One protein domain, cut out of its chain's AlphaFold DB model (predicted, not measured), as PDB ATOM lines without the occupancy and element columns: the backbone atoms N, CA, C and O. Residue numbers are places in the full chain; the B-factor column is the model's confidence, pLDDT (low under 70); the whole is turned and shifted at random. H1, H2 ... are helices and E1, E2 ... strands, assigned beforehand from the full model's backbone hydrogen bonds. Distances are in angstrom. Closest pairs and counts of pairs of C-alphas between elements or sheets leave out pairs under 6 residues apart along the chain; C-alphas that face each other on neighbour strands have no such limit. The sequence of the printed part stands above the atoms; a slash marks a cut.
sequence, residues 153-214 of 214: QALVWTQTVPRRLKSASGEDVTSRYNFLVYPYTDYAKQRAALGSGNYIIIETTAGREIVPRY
ATOM      1  N   GLN A 153      10.683   9.932 -15.603       85.81
ATOM      2  CA  GLN A 153       9.747   8.814 -15.710       85.81
ATOM      3  C   GLN A 153       8.769   8.998 -16.876       85.81
ATOM      4  O   GLN A 153       8.489   8.046 -17.606       85.81
ATOM      5  N   ALA A 154       8.295  10.226 -17.093       83.62
ATOM      6  CA  ALA A 154       7.406  10.573 -18.191       83.62
ATOM      7  C   ALA A 154       8.063  10.417 -19.566       83.62
ATOM      8  O   ALA A 154       7.326  10.332 -20.541       83.62
ATOM      9  N   LEU A 155       9.399  10.378 -19.677       84.25
ATOM     10  CA  LEU A 155      10.116  10.078 -20.926       84.25
ATOM     11  C   LEU A 155      10.101   8.587 -21.283       84.25
ATOM     12  O   LEU A 155      10.224   8.261 -22.458       84.25
ATOM     13  N   VAL A 156       9.888   7.705 -20.305       85.00
ATOM     14  CA  VAL A 156       9.941   6.246 -20.489       85.00
ATOM     15  C   VAL A 156       8.547   5.611 -20.453       85.00
ATOM     16  O   VAL A 156       8.301   4.628 -21.146       85.00
ATOM     17  N   TRP A 157       7.612   6.188 -19.695       87.31
ATOM     18  CA  TRP A 157       6.302   5.592 -19.419       87.31
ATOM     19  C   TRP A 157       5.130   6.510 -19.786       87.31
ATOM     20  O   TRP A 157       5.231   7.737 -19.704       87.31
ATOM     21  N   THR A 158       3.988   5.915 -20.139       87.56
ATOM     22  CA  THR A 158       2.711   6.627 -20.292       87.56
ATOM     23  C   THR A 158       2.179   7.130 -18.943       87.56
ATOM     24  O   THR A 158       2.493   6.588 -17.882       87.56
ATOM     25  N   GLN A 159       1.332   8.165 -18.970       88.12
ATOM     26  CA  GLN A 159       0.665   8.726 -17.781       88.12
ATOM     27  C   GLN A 159      -0.717   8.096 -17.526       88.12
ATOM     28  O   GLN A 159      -1.617   8.740 -16.996       88.12
ATOM     29  N   THR A 160      -0.898   6.839 -17.932       82.62
ATOM     30  CA  THR A 160      -2.141   6.068 -17.775       82.62
ATOM     31  C   THR A 160      -1.997   5.012 -16.683       82.62
ATOM     32  O   THR A 160      -0.882   4.663 -16.292       82.62
ATOM     33  N   VAL A 161      -3.119   4.463 -16.216       85.62
ATOM     34  CA  VAL A 161      -3.143   3.274 -15.351       85.62
ATOM     35  C   VAL A 161      -3.818   2.133 -16.125       85.62
ATOM     36  O   VAL A 161      -4.979   2.288 -16.498       85.62
ATOM     37  N   PRO A 162      -3.129   1.005 -16.393       84.44
ATOM     38  CA  PRO A 162      -1.719   0.731 -16.093       84.44
ATOM     39  C   PRO A 162      -0.753   1.570 -16.952       84.44
ATOM     40  O   PRO A 162      -1.094   2.004 -18.058       84.44
ATOM     41  N   ARG A 163       0.471   1.780 -16.446       86.50
ATOM     42  CA  ARG A 163       1.541   2.451 -17.200       86.50
ATOM     43  C   ARG A 163       2.117   1.516 -18.260       86.50
ATOM     44  O   ARG A 163       2.260   0.316 -18.033       86.50
ATOM     45  N   ARG A 164       2.452   2.084 -19.414       84.56
ATOM     46  CA  ARG A 164       2.954   1.389 -20.604       84.56
ATOM     47  C   ARG A 164       4.270   2.015 -21.064       84.56
ATOM     48  O   ARG A 164       4.472   3.212 -20.863       84.56
ATOM     49  N   LEU A 165       5.186   1.213 -21.606       85.94
ATOM     50  CA  LEU A 165       6.478   1.693 -22.103       85.94
ATOM     51  C   LEU A 165       6.252   2.485 -23.391       85.94
ATOM     52  O   LEU A 165       5.530   2.017 -24.270       85.94
ATOM     53  N   LYS A 166       6.893   3.649 -23.520       86.69
ATOM     54  CA  LYS A 166       6.797   4.470 -24.729       86.69
ATOM     55  C   LYS A 166       8.120   4.578 -25.482       86.69
ATOM     56  O   LYS A 166       9.196   4.550 -24.889       86.69
ATOM     57  N   SER A 167       8.033   4.739 -26.798       83.69
ATOM     58  CA  SER A 167       9.171   5.107 -27.638       83.69
ATOM     59  C   SER A 167       9.560   6.581 -27.434       83.69
ATOM     60  O   SER A 167       8.821   7.365 -26.832       83.69
ATOM     61  N   ALA A 168      10.693   6.998 -28.009       81.75
ATOM     62  CA  ALA A 168      11.081   8.412 -28.044       81.75
ATOM     63  C   ALA A 168      10.038   9.302 -28.754       81.75
ATOM     64  O   ALA A 168       9.894  10.469 -28.403       81.75
ATOM     65  N   SER A 169       9.283   8.746 -29.711       83.25
ATOM     66  CA  SER A 169       8.169   9.424 -30.388       83.25
ATOM     67  C   SER A 169       6.848   9.378 -29.607       83.25
ATOM     68  O   SER A 169       5.882  10.011 -30.019       83.25
ATOM     69  N   GLY A 170       6.794   8.672 -28.469       81.81
ATOM     70  CA  GLY A 170       5.627   8.598 -27.587       81.81
ATOM     71  C   GLY A 170       4.642   7.461 -27.876       81.81
ATOM     72  O   GLY A 170       3.615   7.383 -27.208       81.81
ATOM     73  N   GLU A 171       4.949   6.576 -28.825       84.81
ATOM     74  CA  GLU A 171       4.140   5.392 -29.154       84.81
ATOM     75  C   GLU A 171       4.232   4.340 -28.036       84.81
ATOM     76  O   GLU A 171       5.329   4.091 -27.537       84.81
ATOM     77  N   ASP A 172       3.116   3.699 -27.657       86.00
ATOM     78  CA  ASP A 172       3.134   2.544 -26.746       86.00
ATOM     79  C   ASP A 172       3.788   1.345 -27.439       86.00
ATOM     80  O   ASP A 172       3.302   0.826 -28.443       86.00
ATOM     81  N   VAL A 173       4.900   0.893 -26.875       81.50
ATOM     82  CA  VAL A 173       5.713  -0.205 -27.400       81.50
ATOM     83  C   VAL A 173       5.767  -1.393 -26.440       81.50
ATOM     84  O   VAL A 173       6.552  -2.317 -26.645       81.50
ATOM     85  N   THR A 174       4.922  -1.415 -25.408       76.94
ATOM     86  CA  THR A 174       4.927  -2.447 -24.356       76.94
ATOM     87  C   THR A 174       4.847  -3.862 -24.929       76.94
ATOM     88  O   THR A 174       5.610  -4.735 -24.529       76.94
ATOM     89  N   SER A 175       3.972  -4.088 -25.915       71.62
ATOM     90  CA  SER A 175       3.809  -5.394 -26.567       71.62
ATOM     91  C   SER A 175       5.026  -5.800 -27.403       71.62
ATOM     92  O   SER A 175       5.362  -6.983 -27.468       71.62
ATOM     93  N   ARG A 176       5.725  -4.826 -28.003       68.75
ATOM     94  CA  ARG A 176       6.950  -5.061 -28.776       68.75
ATOM     95  C   ARG A 176       8.071  -5.556 -27.868       68.75
ATOM     96  O   ARG A 176       8.867  -6.370 -28.310       68.75
ATOM     97  N   TYR A 177       8.098  -5.130 -26.608       67.06
ATOM     98  CA  TYR A 177       9.160  -5.405 -25.638       67.06
ATOM     99  C   TYR A 177       8.775  -6.426 -24.548       67.06
ATOM    100  O   TYR A 177       9.289  -6.367 -23.439       67.06
ATOM    101  N   ASN A 178       7.911  -7.401 -24.850       66.56
ATOM    102  CA  ASN A 178       7.402  -8.385 -23.875       66.56
ATOM    103  C   ASN A 178       8.483  -9.229 -23.141       66.56
ATOM    104  O   ASN A 178       8.238  -9.755 -22.063       66.56
ATOM    105  N   PHE A 179       9.692  -9.356 -23.693       68.25
ATOM    106  CA  PHE A 179      10.827 -10.068 -23.079       68.25
ATOM    107  C   PHE A 179      11.914  -9.129 -22.547       68.25
ATOM    108  O   PHE A 179      13.036  -9.567 -22.264       68.25
ATOM    109  N   LEU A 180      11.621  -7.832 -22.481       72.38
ATOM    110  CA  LEU A 180      12.531  -6.843 -21.941       72.38
ATOM    111  C   LEU A 180      12.550  -6.986 -20.419       72.38
ATOM    112  O   LEU A 180      11.536  -6.782 -19.752       72.38
ATOM    113  N   VAL A 181      13.697  -7.376 -19.875       67.81
ATOM    114  CA  VAL A 181      13.885  -7.501 -18.429       67.81
ATOM    115  C   VAL A 181      14.442  -6.172 -17.921       67.81
ATOM    116  O   VAL A 181      15.404  -5.640 -18.478       67.81
ATOM    117  N   TYR A 182      13.827  -5.607 -16.881       61.53
ATOM    118  CA  TYR A 182      14.344  -4.405 -16.219       61.53
ATOM    119  C   TYR A 182      15.820  -4.617 -15.811       61.53
ATOM    120  O   TYR A 182      16.149  -5.714 -15.359       61.53
ATOM    121  N   PRO A 183      16.723  -3.620 -15.949       64.50
ATOM    122  CA  PRO A 183      16.493  -2.202 -16.260       64.50
ATOM    123  C   PRO A 183      16.603  -1.818 -17.746       64.50
ATOM    124  O   PRO A 183      16.709  -0.630 -18.060       64.50
ATOM    125  N   TYR A 184      16.613  -2.772 -18.681       71.25
ATOM    126  CA  TYR A 184      16.769  -2.434 -20.096       71.25
ATOM    127  C   TYR A 184      15.543  -1.691 -20.634       71.25
ATOM    128  O   TYR A 184      14.409  -1.970 -20.259       71.25
ATOM    129  N   THR A 185      15.789  -0.732 -21.529       68.25
ATOM    130  CA  THR A 185      14.750   0.075 -22.195       68.25
ATOM    131  C   THR A 185      14.567  -0.296 -23.670       68.25
ATOM    132  O   THR A 185      13.653   0.205 -24.313       68.25
ATOM    133  N   ASP A 186      15.445  -1.144 -24.219       72.06
ATOM    134  CA  ASP A 186      15.346  -1.689 -25.573       72.06
ATOM    135  C   ASP A 186      16.105  -3.027 -25.712       72.06
ATOM    136  O   ASP A 186      17.044  -3.322 -24.964       72.06
ATOM    137  N   TYR A 187      15.710  -3.840 -26.696       70.44
ATOM    138  CA  TYR A 187      16.316  -5.153 -26.935       70.44
ATOM    139  C   TYR A 187      17.738  -5.113 -27.480       70.44
ATOM    140  O   TYR A 187      18.456  -6.093 -27.305       70.44
ATOM    141  N   ALA A 188      18.158  -4.047 -28.163       75.50
ATOM    142  CA  ALA A 188      19.520  -3.978 -28.679       75.50
ATOM    143  C   ALA A 188      20.507  -3.873 -27.512       75.50
ATOM    144  O   ALA A 188      21.487  -4.616 -27.487       75.50
ATOM    145  N   LYS A 189      20.190  -3.055 -26.501       78.69
ATOM    146  CA  LYS A 189      20.944  -2.979 -25.243       78.69
ATOM    147  C   LYS A 189      20.919  -4.292 -24.473       78.69
ATOM    148  O   LYS A 189      21.980  -4.772 -24.087       78.69
ATOM    149  N   GLN A 190      19.746  -4.908 -24.304       80.94
ATOM    150  CA  GLN A 190      19.645  -6.202 -23.617       80.94
ATOM    151  C   GLN A 190      20.446  -7.293 -24.343       80.94
ATOM    152  O   GLN A 190      21.166  -8.058 -23.710       80.94
ATOM    153  N   ARG A 191      20.374  -7.351 -25.678       79.69
ATOM    154  CA  ARG A 191      21.122  -8.318 -26.491       79.69
ATOM    155  C   ARG A 191      22.627  -8.059 -26.453       79.69
ATOM    156  O   ARG A 191      23.379  -9.020 -26.381       79.69
ATOM    157  N   ALA A 192      23.063  -6.802 -26.478       80.38
ATOM    158  CA  ALA A 192      24.475  -6.448 -26.331       80.38
ATOM    159  C   ALA A 192      25.011  -6.838 -24.945       80.38
ATOM    160  O   ALA A 192      26.087  -7.424 -24.844       80.38
ATOM    161  N   ALA A 193      24.236  -6.588 -23.886       75.75
ATOM    162  CA  ALA A 193      24.610  -6.958 -22.526       75.75
ATOM    163  C   ALA A 193      24.668  -8.482 -22.338       75.75
ATOM    164  O   ALA A 193      25.679  -9.000 -21.874       75.75
ATOM    165  N   LEU A 194      23.646  -9.224 -22.772       75.38
ATOM    166  CA  LEU A 194      23.643 -10.692 -22.701       75.38
ATOM    167  C   LEU A 194      24.707 -11.323 -23.615       75.38
ATOM    168  O   LEU A 194      25.345 -12.302 -23.241       75.38
ATOM    169  N   GLY A 195      24.944 -10.736 -24.790       75.62
ATOM    170  CA  GLY A 195      25.975 -11.177 -25.732       75.62
ATOM    171  C   GLY A 195      27.404 -10.933 -25.244       75.62
ATOM    172  O   GLY A 195      28.317 -11.603 -25.715       75.62
ATOM    173  N   SER A 196      27.604 -10.030 -24.278       75.31
ATOM    174  CA  SER A 196      28.917  -9.793 -23.664       75.31
ATOM    175  C   SER A 196      29.402 -10.954 -22.784       75.31
ATOM    176  O   SER A 196      30.565 -10.974 -22.400       75.31
ATOM    177  N   GLY A 197      28.525 -11.908 -22.440       75.06
ATOM    178  CA  GLY A 197      28.843 -13.036 -21.554       75.06
ATOM    179  C   GLY A 197      28.936 -12.677 -20.066       75.06
ATOM    180  O   GLY A 197      29.056 -13.580 -19.237       75.06
ATOM    181  N   ASN A 198      28.820 -11.389 -19.725       77.44
ATOM    182  CA  ASN A 198      28.906 -10.853 -18.364       77.44
ATOM    183  C   ASN A 198      27.586 -10.923 -17.588       77.44
ATOM    184  O   ASN A 198      27.525 -10.451 -16.458       77.44
ATOM    185  N   TYR A 199      26.514 -11.451 -18.183       73.31
ATOM    186  CA  TYR A 199      25.185 -11.501 -17.576       73.31
ATOM    187  C   TYR A 199      24.480 -12.812 -17.934       73.31
ATOM    188  O   TYR A 199      24.604 -13.297 -19.060       73.31
ATOM    189  N   ILE A 200      23.717 -13.366 -16.992       74.88
ATOM    190  CA  ILE A 200      22.892 -14.569 -17.171       74.88
ATOM    191  C   ILE A 200      21.432 -14.278 -16.825       74.88
ATOM    192  O   ILE A 200      21.149 -13.392 -16.022       74.88
ATOM    193  N   ILE A 201      20.502 -15.027 -17.424       72.00
ATOM    194  CA  ILE A 201      19.080 -14.982 -17.059       72.00
ATOM    195  C   ILE A 201      18.815 -16.089 -16.039       72.00
ATOM    196  O   ILE A 201      19.105 -17.250 -16.322       72.00
ATOM    197  N   ILE A 202      18.248 -15.741 -14.886       75.06
ATOM    198  CA  ILE A 202      17.763 -16.695 -13.887       75.06
ATOM    199  C   ILE A 202      16.230 -16.685 -13.872       75.06
ATOM    200  O   ILE A 202      15.600 -15.628 -13.911       75.06
ATOM    201  N   GLU A 203      15.620 -17.868 -13.842       77.19
ATOM    202  CA  GLU A 203      14.182 -18.016 -13.610       77.19
ATOM    203  C   GLU A 203      13.961 -18.358 -12.136       77.19
ATOM    204  O   GLU A 203      14.459 -19.365 -11.636       77.19
ATOM    205  N   THR A 204      13.235 -17.498 -11.430       76.44
ATOM    206  CA  THR A 204      12.857 -17.685 -10.026       76.44
ATOM    207  C   THR A 204      11.347 -17.879  -9.921       76.44
ATOM    208  O   THR A 204      10.596 -17.572 -10.849       76.44
ATOM    209  N   THR A 205      10.865 -18.316  -8.760       67.81
ATOM    210  CA  THR A 205       9.423 -18.359  -8.464       67.81
ATOM    211  C   THR A 205       8.755 -16.980  -8.503       67.81
ATOM    212  O   THR A 205       7.543 -16.904  -8.682       67.81
ATOM    213  N   ALA A 206       9.527 -15.894  -8.376       67.69
ATOM    214  CA  ALA A 206       9.059 -14.513  -8.486       67.69
ATOM    215  C   ALA A 206       9.122 -13.954  -9.923       67.69
ATOM    216  O   ALA A 206       8.630 -12.854 -10.173       67.69
ATOM    217  N   GLY A 207       9.706 -14.697 -10.870       66.56
ATOM    218  CA  GLY A 207       9.841 -14.300 -12.269       66.56
ATOM    219  C   GLY A 207      11.270 -14.405 -12.804       66.56
ATOM    220  O   GLY A 207      12.162 -14.982 -12.179       66.56
ATOM    221  N   ARG A 208      11.475 -13.851 -14.001       69.19
ATOM    222  CA  ARG A 208      12.761 -13.826 -14.711       69.19
ATOM    223  C   ARG A 208      13.580 -12.594 -14.349       69.19
ATOM    224  O   ARG A 208      13.083 -11.478 -14.473       69.19
ATOM    225  N   GLU A 209      14.851 -12.798 -14.022       72.12
ATOM    226  CA  GLU A 209      15.810 -11.738 -13.699       72.12
ATOM    227  C   GLU A 209      17.111 -11.912 -14.500       72.12
ATOM    228  O   GLU A 209      17.475 -13.029 -14.866       72.12
ATOM    229  N   ILE A 210      17.804 -10.811 -14.811       69.50
ATOM    230  CA  ILE A 210      19.139 -10.828 -15.430       69.50
ATOM    231  C   ILE A 210      20.164 -10.392 -14.381       69.50
ATOM    232  O   ILE A 210      20.095  -9.266 -13.897       69.50
ATOM    233  N   VAL A 211      21.136 -11.252 -14.072       74.31
ATOM    234  CA  VAL A 211      22.142 -11.025 -13.018       74.31
ATOM    235  C   VAL A 211      23.548 -11.011 -13.631       74.31
ATOM    236  O   VAL A 211      23.793 -11.772 -14.575       74.31
ATOM    237  N   PRO A 212      24.480 -10.164 -13.146       76.38
ATOM    238  CA  PRO A 212      25.872 -10.225 -13.569       76.38
ATOM    239  C   PRO A 212      26.468 -11.610 -13.308       76.38
ATOM    240  O   PRO A 212      26.223 -12.230 -12.273       76.38
ATOM    241  N   ARG A 213      27.258 -12.088 -14.260       71.56
ATOM    242  CA  ARG A 213      28.055 -13.300 -14.143       71.56
ATOM    243  C   ARG A 213      29.358 -12.914 -13.446       71.56
ATOM    244  O   ARG A 213      30.230 -12.327 -14.080       71.56
ATOM    245  N   TYR A 214      29.426 -13.170 -12.144       64.44
ATOM    246  CA  TYR A 214      30.658 -13.051 -11.360       64.44
ATOM    247  C   TYR A 214      31.536 -14.290 -11.542       64.44
ATOM    248  O   TYR A 214      30.962 -15.389 -11.742       64.44
TER     249      TYR A 214
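This is residues 153 to 214 of the 214 residues of an uncharacterized protein of Palleronia marisminoris (UniProt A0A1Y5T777). The printed part is a loose chain with two ends to its longest axis: the short helix H1 with loops of residues 157 to 173 at one end, and helix H2 with the hairpin of E1 and E2 at the other. Residues 174 to 186, a winding stretch, join the two, and H2 lies near the open end of the hairpin, where E1 begins and E2 ends. The 62 residues hold H1, H2, E1 and E2 in that order, with one antiparallel sheet, E1 - E2; the class is mixed, helices and strands, with 25 residues in named elements, under half. The whole is loose, with a radius of gyration of the C-alphas of 13.2 A and spans of 37 by 26 by 19 A.

H1, residues 153 to 156, is apart from H2, residues 187 to 195. H1 is also apart from both strands, E1, residues 199 to 204, and E2, residues 207 to 212. In H2 every O i to N i+4 pair is within hydrogen-bond range; H1 is too short for such a pair. The closest C-alphas of H2 and E1 are those of Ala 193 and Tyr 199, 6.7 A apart. H2 and E2 are near each other, with 6 pairs of C-alphas within 10 A. E1 and E2 form an antiparallel hairpin, 152 degrees between directions, with N 202 and O 209 within hydrogen-bond range at 2.8 A and N 209 and O 202 at 2.9 A.

H1 begins at C-alpha 153 (9.747, 8.814, -15.710). H2 is 11.4 A long, E1 15.7 A and E2 16.6 A, ending at C-alpha 212 (25.872, -10.225, -13.569).

The C-alphas farthest apart, of Thr 160 and Tyr 214, are 38.5 A apart. The printed part has no cut. The link from H1 to H2 is long, 30 residues. The pLDDT is under 70 in 14 residues, among them 176 to 179 and 205 to 208.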